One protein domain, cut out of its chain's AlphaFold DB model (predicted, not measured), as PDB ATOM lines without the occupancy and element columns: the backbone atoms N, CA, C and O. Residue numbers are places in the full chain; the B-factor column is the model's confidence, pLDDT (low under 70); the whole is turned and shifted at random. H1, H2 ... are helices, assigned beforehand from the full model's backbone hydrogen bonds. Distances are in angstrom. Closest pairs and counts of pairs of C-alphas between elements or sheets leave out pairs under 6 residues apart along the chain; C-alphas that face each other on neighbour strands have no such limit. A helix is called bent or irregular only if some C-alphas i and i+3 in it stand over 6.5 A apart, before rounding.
ATOM      1  N   GLU A  66     -30.798  38.022  18.776       61.12
ATOM      2  CA  GLU A  66     -29.480  37.371  18.916       61.12
ATOM      3  C   GLU A  66     -29.129  36.431  17.756       61.12
ATOM      4  O   GLU A  66     -27.958  36.199  17.445       61.12
ATOM      5  N   ALA A  67     -30.149  35.877  17.097       62.31
ATOM      6  CA  ALA A  67     -29.964  35.053  15.910       62.31
ATOM      7  C   ALA A  67     -29.437  35.892  14.736       62.31
ATOM      8  O   ALA A  67     -28.572  35.420  14.007       62.31
ATOM      9  N   ASN A  68     -29.877  37.147  14.605       71.00
ATOM     10  CA  ASN A  68     -29.503  38.023  13.494       71.00
ATOM     11  C   ASN A  68     -28.043  38.484  13.571       71.00
ATOM     12  O   ASN A  68     -27.382  38.562  12.543       71.00
ATOM     13  N   ILE A  69     -27.503  38.725  14.770       71.75
ATOM     14  CA  ILE A  69     -26.083  39.086  14.947       71.75
ATOM     15  C   ILE A  69     -25.176  37.888  14.624       71.75
ATOM     16  O   ILE A  69     -24.139  38.029  13.974       71.75
ATOM     17  N   ARG A  70     -25.598  36.682  15.023       76.50
ATOM     18  CA  ARG A  70     -24.894  35.426  14.713       76.50
ATOM     19  C   ARG A  70     -24.974  35.081  13.227       76.50
ATOM     20  O   ARG A  70     -23.980  34.652  12.648       76.50
ATOM     21  N   LEU A  71     -26.137  35.308  12.618       76.81
ATOM     22  CA  LEU A  71     -26.377  35.116  11.193       76.81
ATOM     23  C   LEU A  71     -25.590  36.132  10.362       76.81
ATOM     24  O   LEU A  71     -24.941  35.743   9.399       76.81
ATOM     25  N   GLY A  72     -25.572  37.401  10.775       83.44
ATOM     26  CA  GLY A  72     -24.802  38.460  10.130       83.44
ATOM     27  C   GLY A  72     -23.326  38.097  10.063       83.44
ATOM     28  O   GLY A  72     -22.764  38.037   8.976       83.44
ATOM     29  N   ARG A  73     -22.712  37.747  11.200       81.81
ATOM     30  CA  ARG A  73     -21.303  37.331  11.245       81.81
ATOM     31  C   ARG A  73     -20.991  36.185  10.274       81.81
ATOM     32  O   ARG A  73     -20.027  36.286   9.522       81.81
ATOM     33  N   ALA A  74     -21.815  35.137  10.264       81.44
ATOM     34  CA  ALA A  74     -21.622  34.000   9.366       81.44
ATOM     35  C   ALA A  74     -21.744  34.405   7.884       81.44
ATOM     36  O   ALA A  74     -20.946  33.977   7.055       81.44
ATOM     37  N   VAL A  75     -22.706  35.268   7.551       87.56
ATOM     38  CA  VAL A  75     -22.907  35.762   6.181       87.56
ATOM     39  C   VAL A  75     -21.722  36.614   5.716       87.56
ATOM     40  O   VAL A  75     -21.247  36.418   4.600       87.56
ATOM     41  N   TYR A  76     -21.186  37.509   6.553       84.06
ATOM     42  CA  TYR A  76     -20.027  38.334   6.182       84.06
ATOM     43  C   TYR A  76     -18.744  37.509   5.999       84.06
ATOM     44  O   TYR A  76     -17.979  37.782   5.076       84.06
ATOM     45  N   GLU A  77     -18.526  36.475   6.818       88.12
ATOM     46  CA  GLU A  77     -17.392  35.551   6.660       88.12
ATOM     47  C   GLU A  77     -17.454  34.815   5.305       88.12
ATOM     48  O   GLU A  77     -16.445  34.711   4.604       88.12
ATOM     49  N   VAL A  78     -18.652  34.397   4.876       88.62
ATOM     50  CA  VAL A  78     -18.872  33.770   3.560       88.62
ATOM     51  C   VAL A  78     -18.687  34.767   2.412       88.62
ATOM     52  O   VAL A  78     -18.067  34.424   1.406       88.62
ATOM     53  N   LEU A  79     -19.174  36.005   2.550       86.94
ATOM     54  CA  LEU A  79     -18.996  37.047   1.531       86.94
ATOM     55  C   LEU A  79     -17.518  37.391   1.317       86.94
ATOM     56  O   LEU A  79     -17.090  37.536   0.175       86.94
ATOM     57  N   ILE A  80     -16.724  37.476   2.387       86.62
ATOM     58  CA  ILE A  80     -15.282  37.750   2.297       86.62
ATOM     59  C   ILE A  80     -14.542  36.578   1.639       86.62
ATOM     60  O   ILE A  80     -13.699  36.803   0.770       86.62
ATOM     61  N   ALA A  81     -14.878  35.331   1.987       88.94
ATOM     62  CA  ALA A  81     -14.302  34.153   1.336       88.94
ATOM     63  C   ALA A  81     -14.652  34.091  -0.164       88.94
ATOM     64  O   ALA A  81     -13.791  33.798  -0.996       88.94
ATOM     65  N   LEU A  82     -15.893  34.434  -0.523       86.00
ATOM     66  CA  LEU A  82     -16.352  34.507  -1.910       86.00
ATOM     67  C   LEU A  82     -15.657  35.633  -2.687       86.00
ATOM     68  O   LEU A  82     -15.235  35.408  -3.819       86.00
ATOM     69  N   LEU A  83     -15.476  36.809  -2.077       85.06
ATOM     70  CA  LEU A  83     -14.706  37.919  -2.647       85.06
ATOM     71  C   LEU A  83     -13.237  37.535  -2.864       85.06
ATOM     72  O   LEU A  83     -12.690  37.844  -3.918       85.06
ATOM     73  N   GLY A  84     -12.610  36.824  -1.922       86.25
ATOM     74  CA  GLY A  84     -11.233  36.339  -2.061       86.25
ATOM     75  C   GLY A  84     -11.064  35.328  -3.199       86.25
ATOM     76  O   GLY A  84     -10.121  35.429  -3.986       86.25
ATOM     77  N   TYR A  85     -12.011  34.398  -3.344       83.69
ATOM     78  CA  TYR A  85     -12.000  33.420  -4.434       83.69
ATOM     79  C   TYR A  85     -12.282  34.065  -5.799       83.69
ATOM     80  O   TYR A  85     -11.560  33.811  -6.765       83.69
ATOM     81  N   LEU A  86     -13.280  34.955  -5.877       78.56
ATOM     82  CA  LEU A  86     -13.542  35.734  -7.088       78.56
ATOM     83  C   LEU A  86     -12.353  36.619  -7.464       78.56
ATOM     84  O   LEU A  86     -12.053  36.724  -8.649       78.56
ATOM     85  N   LEU A  87     -11.652  37.216  -6.493       75.81
ATOM     86  CA  LEU A  87     -10.492  38.069  -6.754       75.81
ATOM     87  C   LEU A  87      -9.326  37.269  -7.338       75.81
ATOM     88  O   LEU A  87      -8.699  37.730  -8.286       75.81
ATOM     89  N   MET A  88      -9.075  36.054  -6.841       84.12
ATOM     90  CA  MET A  88      -8.053  35.162  -7.394       84.12
ATOM     91  C   MET A  88      -8.395  34.710  -8.824       84.12
ATOM     92  O   MET A  88      -7.535  34.731  -9.706       84.12
ATOM     93  N   LEU A  89      -9.663  34.369  -9.077       73.81
ATOM     94  CA  LEU A  89     -10.158  33.958 -10.396       73.81
ATOM     95  C   LEU A  89     -10.192  35.137 -11.400       73.81
ATOM     96  O   LEU A  89      -9.914  34.964 -12.590       73.81
ATOM     97  N   ALA A  90     -10.449  36.356 -10.922       73.00
ATOM     98  CA  ALA A  90     -10.393  37.592 -11.703       73.00
ATOM     99  C   ALA A  90      -8.954  38.027 -12.036       73.00
ATOM    100  O   ALA A  90      -8.696  38.480 -13.152       73.00
ATOM    101  N   VAL A  91      -8.004  37.857 -11.105       74.62
ATOM    102  CA  VAL A  91      -6.591  38.238 -11.297       74.62
ATOM    103  C   VAL A  91      -5.922  37.405 -12.383       74.62
ATOM    104  O   VAL A  91      -5.172  37.941 -13.194       74.62
ATOM    105  N   MET A  92      -6.225  36.106 -12.436       81.69
ATOM    106  CA  MET A  92      -5.606  35.208 -13.413       81.69
ATOM    107  C   MET A  92      -6.192  35.355 -14.825       81.69
ATOM    108  O   MET A  92      -5.561  34.930 -15.786       81.69
ATOM    109  N   SER A  93      -7.371  35.970 -14.980       80.88
ATOM    110  CA  SER A  93      -8.081  36.078 -16.266       80.88
ATOM    111  C   SER A  93      -7.916  37.425 -16.981       80.88
ATOM    112  O   SER A  93      -8.521  37.620 -18.034       80.88
ATOM    113  N   MET A  94      -7.096  38.350 -16.456       72.25
ATOM    114  CA  MET A  94      -6.912  39.691 -17.045       72.25
ATOM    115  C   MET A  94      -8.250  40.453 -17.189       72.25
ATOM    116  O   MET A  94      -8.448  41.231 -18.117       72.25
ATOM    117  N   ASN A  95      -9.206  40.230 -16.277       71.94
ATOM    118  CA  ASN A  95     -10.530  40.846 -16.353       71.94
ATOM    119  C   ASN A  95     -10.697  41.954 -15.299       71.94
ATOM    120  O   ASN A  95     -11.217  41.754 -14.200       71.94
ATOM    121  N   VAL A  96     -10.263  43.159 -15.687       73.56
ATOM    122  CA  VAL A  96     -10.344  44.410 -14.906       73.56
ATOM    123  C   VAL A  96     -11.790  44.776 -14.529       73.56
ATOM    124  O   VAL A  96     -12.015  45.445 -13.522       73.56
ATOM    125  N   GLY A  97     -12.790  44.292 -15.275       77.31
ATOM    126  CA  GLY A  97     -14.203  44.537 -14.976       77.31
ATOM    127  C   GLY A  97     -14.636  43.959 -13.627       77.31
ATOM    128  O   GLY A  97     -15.353  44.619 -12.872       77.31
ATOM    129  N   TYR A  98     -14.136  42.774 -13.267       79.94
ATOM    130  CA  TYR A  98     -14.406  42.188 -11.950       79.94
ATOM    131  C   TYR A  98     -13.703  42.953 -10.826       79.94
ATOM    132  O   TYR A  98     -14.262  43.089  -9.741       79.94
ATOM    133  N   PHE A  99     -12.528  43.526 -11.094       77.19
ATOM    134  CA  PHE A  99     -11.804  44.352 -10.126       77.19
ATOM    135  C   PHE A  99     -12.568  45.645  -9.784       77.19
ATOM    136  O   PHE A  99     -12.761  45.962  -8.610       77.19
ATOM    137  N   VAL A 100     -13.077  46.356 -10.797       81.62
ATOM    138  CA  VAL A 100     -13.849  47.599 -10.598       81.62
ATOM    139  C   VAL A 100     -15.198  47.323  -9.920       81.62
ATOM    140  O   VAL A 100     -15.599  48.075  -9.033       81.62
ATOM    141  N   SER A 101     -15.867  46.218 -10.269       85.50
ATOM    142  CA  SER A 101     -17.134  45.806  -9.644       85.50
ATOM    143  C   SER A 101     -16.996  45.567  -8.135       85.50
ATOM    144  O   SER A 101     -17.836  46.014  -7.355       85.50
ATOM    145  N   ILE A 102     -15.898  44.938  -7.696       79.94
ATOM    146  CA  ILE A 102     -15.630  44.677  -6.274       79.94
ATOM    147  C   ILE A 102     -15.379  45.981  -5.503       79.94
ATOM    148  O   ILE A 102     -15.936  46.165  -4.421       79.94
ATOM    149  N   LEU A 103     -14.590  46.910  -6.057       84.50
ATOM    150  CA  LEU A 103     -14.319  48.207  -5.421       84.50
ATOM    151  C   LEU A 103     -15.594  49.041  -5.258       84.50
ATOM    152  O   LEU A 103     -15.856  49.564  -4.174       84.50
ATOM    153  N   VAL A 104     -16.412  49.121  -6.311       88.25
ATOM    154  CA  VAL A 104     -17.704  49.817  -6.265       88.25
ATOM    155  C   VAL A 104     -18.654  49.119  -5.293       88.25
ATOM    156  O   VAL A 104     -19.317  49.794  -4.514       88.25
ATOM    157  N   GLY A 105     -18.688  47.785  -5.282       85.94
ATOM    158  CA  GLY A 105     -19.542  46.998  -4.392       85.94
ATOM    159  C   GLY A 105     -19.205  47.166  -2.909       85.94
ATOM    160  O   GLY A 105     -20.111  47.340  -2.099       85.94
ATOM    161  N   VAL A 106     -17.922  47.176  -2.535       84.06
ATOM    162  CA  VAL A 106     -17.496  47.403  -1.140       84.06
ATOM    163  C   VAL A 106     -17.777  48.843  -0.708       84.06
ATOM    164  O   VAL A 106     -18.249  49.063   0.409       84.06
ATOM    165  N   PHE A 107     -17.551  49.811  -1.599       84.44
ATOM    166  CA  PHE A 107     -17.842  51.224  -1.352       84.44
ATOM    167  C   PHE A 107     -19.348  51.482  -1.182       84.44
ATOM    168  O   PHE A 107     -19.769  52.082  -0.195       84.44
ATOM    169  N   LEU A 108     -20.188  50.954  -2.079       87.00
ATOM    170  CA  LEU A 108     -21.649  51.020  -1.946       87.00
ATOM    171  C   LEU A 108     -22.163  50.205  -0.757       87.00
ATOM    172  O   LEU A 108     -23.136  50.611  -0.133       87.00
ATOM    173  N   GLY A 109     -21.536  49.079  -0.422       83.31
ATOM    174  CA  GLY A 109     -21.921  48.261   0.729       83.31
ATOM    175  C   GLY A 109     -21.687  48.981   2.058       83.31
ATOM    176  O   GLY A 109     -22.561  48.977   2.924       83.31
ATOM    177  N   THR A 110     -20.546  49.663   2.198       81.81
ATOM    178  CA  THR A 110     -20.246  50.490   3.380       81.81
ATOM    179  C   THR A 110     -21.119  51.742   3.451       81.81
ATOM    180  O   THR A 110     -21.602  52.080   4.531       81.81
ATOM    181  N   LEU A 111     -21.393  52.396   2.318       78.44
ATOM    182  CA  LEU A 111     -22.282  53.560   2.272       78.44
ATOM    183  C   LEU A 111     -23.757  53.201   2.490       78.44
ATOM    184  O   LEU A 111     -24.453  53.911   3.207       78.44
ATOM    185  N   GLY A 112     -24.236  52.102   1.910       76.62
ATOM    186  CA  GLY A 112     -25.635  51.680   1.973       76.62
ATOM    187  C   GLY A 112     -26.051  51.257   3.375       76.62
ATOM    188  O   GLY A 112     -27.051  51.753   3.884       76.62
ATOM    189  N   LEU A 113     -25.251  50.412   4.036       65.38
ATOM    190  CA  LEU A 113     -25.494  49.994   5.423       65.38
ATOM    191  C   LEU A 113     -25.242  51.129   6.430       65.38
ATOM    192  O   LEU A 113     -25.919  51.201   7.453       65.38
ATOM    193  N   GLY A 114     -24.307  52.038   6.131       66.06
ATOM    194  CA  GLY A 114     -24.049  53.229   6.942       66.06
ATOM    195  C   GLY A 114     -25.097  54.336   6.781       66.06
ATOM    196  O   GLY A 114     -25.276  55.125   7.703       66.06
ATOM    197  N   GLY A 115     -25.789  54.404   5.640       68.00
ATOM    198  CA  GLY A 115     -26.832  55.391   5.346       68.00
ATOM    199  C   GLY A 115     -28.172  55.055   5.999       68.00
ATOM    200  O   GLY A 115     -28.712  55.871   6.737       68.00
ATOM    201  N   ILE A 116     -28.660  53.823   5.832       59.97
ATOM    202  CA  ILE A 116     -29.950  53.376   6.401       59.97
ATOM    203  C   ILE A 116     -29.983  53.336   7.939       59.97
ATOM    204  O   ILE A 116     -31.055  53.412   8.538       59.97
ATOM    205  N   ALA A 117     -28.825  53.269   8.601       57.38
ATOM    206  CA  ALA A 117     -28.740  53.388  10.058       57.38
ATOM    207  C   ALA A 117     -28.938  54.833  10.567       57.38
ATOM    208  O   ALA A 117     -29.171  55.034  11.756       57.38
ATOM    209  N   ARG A 118     -28.836  55.844   9.693       56.94
ATOM    210  CA  ARG A 118     -28.927  57.265  10.074       56.94
ATOM    211  C   ARG A 118     -30.360  57.782  10.043       56.94
ATOM    212  O   ARG A 118     -30.709  58.585  10.902       56.94
ATOM    213  N   ASP A 119     -31.191  57.277   9.131       56.69
ATOM    214  CA  ASP A 119     -32.580  57.739   8.991       56.69
ATOM    215  C   ASP A 119     -33.445  57.355  10.204       56.69
ATOM    216  O   ASP A 119     -34.195  58.174  10.723       56.69
ATOM    217  N   SER A 120     -33.247  56.165  10.777       56.16
ATOM    218  CA  SER A 120     -34.047  55.696  11.925       56.16
ATOM    219  C   SER A 120     -33.761  56.412  13.258       56.16
ATOM    220  O   SER A 120     -34.518  56.235  14.212       56.16
ATOM    221  N   THR A 121     -32.707  57.234  13.345       57.72
ATOM    222  CA  THR A 121     -32.454  58.103  14.515       57.72
ATOM    223  C   THR A 121     -33.136  59.468  14.386       57.72
ATOM    224  O   THR A 121     -33.450  60.077  15.407       57.72
ATOM    225  N   PHE A 122     -33.395  59.954  13.167       57.59
ATOM    226  CA  PHE A 122     -33.953  61.298  12.978       57.59
ATOM    227  C   PHE A 122     -35.476  61.340  13.195       57.59
ATOM    228  O   PHE A 122     -35.987  62.331  13.707       57.59
ATOM    229  N   ASP A 123     -36.188  60.241  12.921       55.16
ATOM    230  CA  ASP A 123     -37.652  60.182  13.080       55.16
ATOM    231  C   ASP A 123     -38.133  60.019  14.536       55.16
ATOM    232  O   ASP A 123     -39.317  60.186  14.813       55.16
ATOM    233  N   HIS A 124     -37.250  59.708  15.495       56.66
ATOM    234  CA  HIS A 124     -37.634  59.581  16.915       56.66
ATOM    235  C   HIS A 124     -37.543  60.907  17.693       56.66
ATOM    236  O   HIS A 124     -37.776  60.937  18.902       56.66
TER     237      HIS A 124
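What this domain is: This is residues 66 to 124 of the 126 residues of the protein "Copper transporter" of Colletotrichum fructicola (strain Nara gc5) (UniProt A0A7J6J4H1). This is a long helical hairpin that opens as a narrow, flat V: H1 runs to a tight turn, H2 runs back, and the helices meet only near that turn. The printed part has 59 residues with two named helices, H1 then H2, and no named strand; its class is all helix. It is only just loose, close to extended, with a radius of gyration of the C-alphas of 15.3 A and spans of 50 by 24 by 7 A.

Where its parts are: Find C-alpha 66 at (-29.480, 37.371, 18.916); from there H1, residues 66 to 92, runs 40.2 A. After residues 93 to 95, H2, residues 96 to 122, runs 40.3 A to C-alpha 122 at (-33.953, 61.298, 12.978). H2 is neither bent nor irregular, but only just: C-alphas 117 and 120 are 6.1 A apart.

How they stand to each other: Look at residues 83 to 90 of H1 and 96 to 102 of H2, where alone this hairpin's helices touch; the closest C-alphas, of Ala 90 and Tyr 98, are 6.1 A apart. They run opposite ways at a shallow tilt of 21 degrees. Every O i to N i+4 pair is within hydrogen-bond range in H1, and 17 of 23 in H2.

The domain as a whole: The C-alphas farthest apart, of Met 92 and His 124, are 50.4 A apart. The printed part has no cut. Residues 66 to 67 and 113 to 124 have pLDDT under 70.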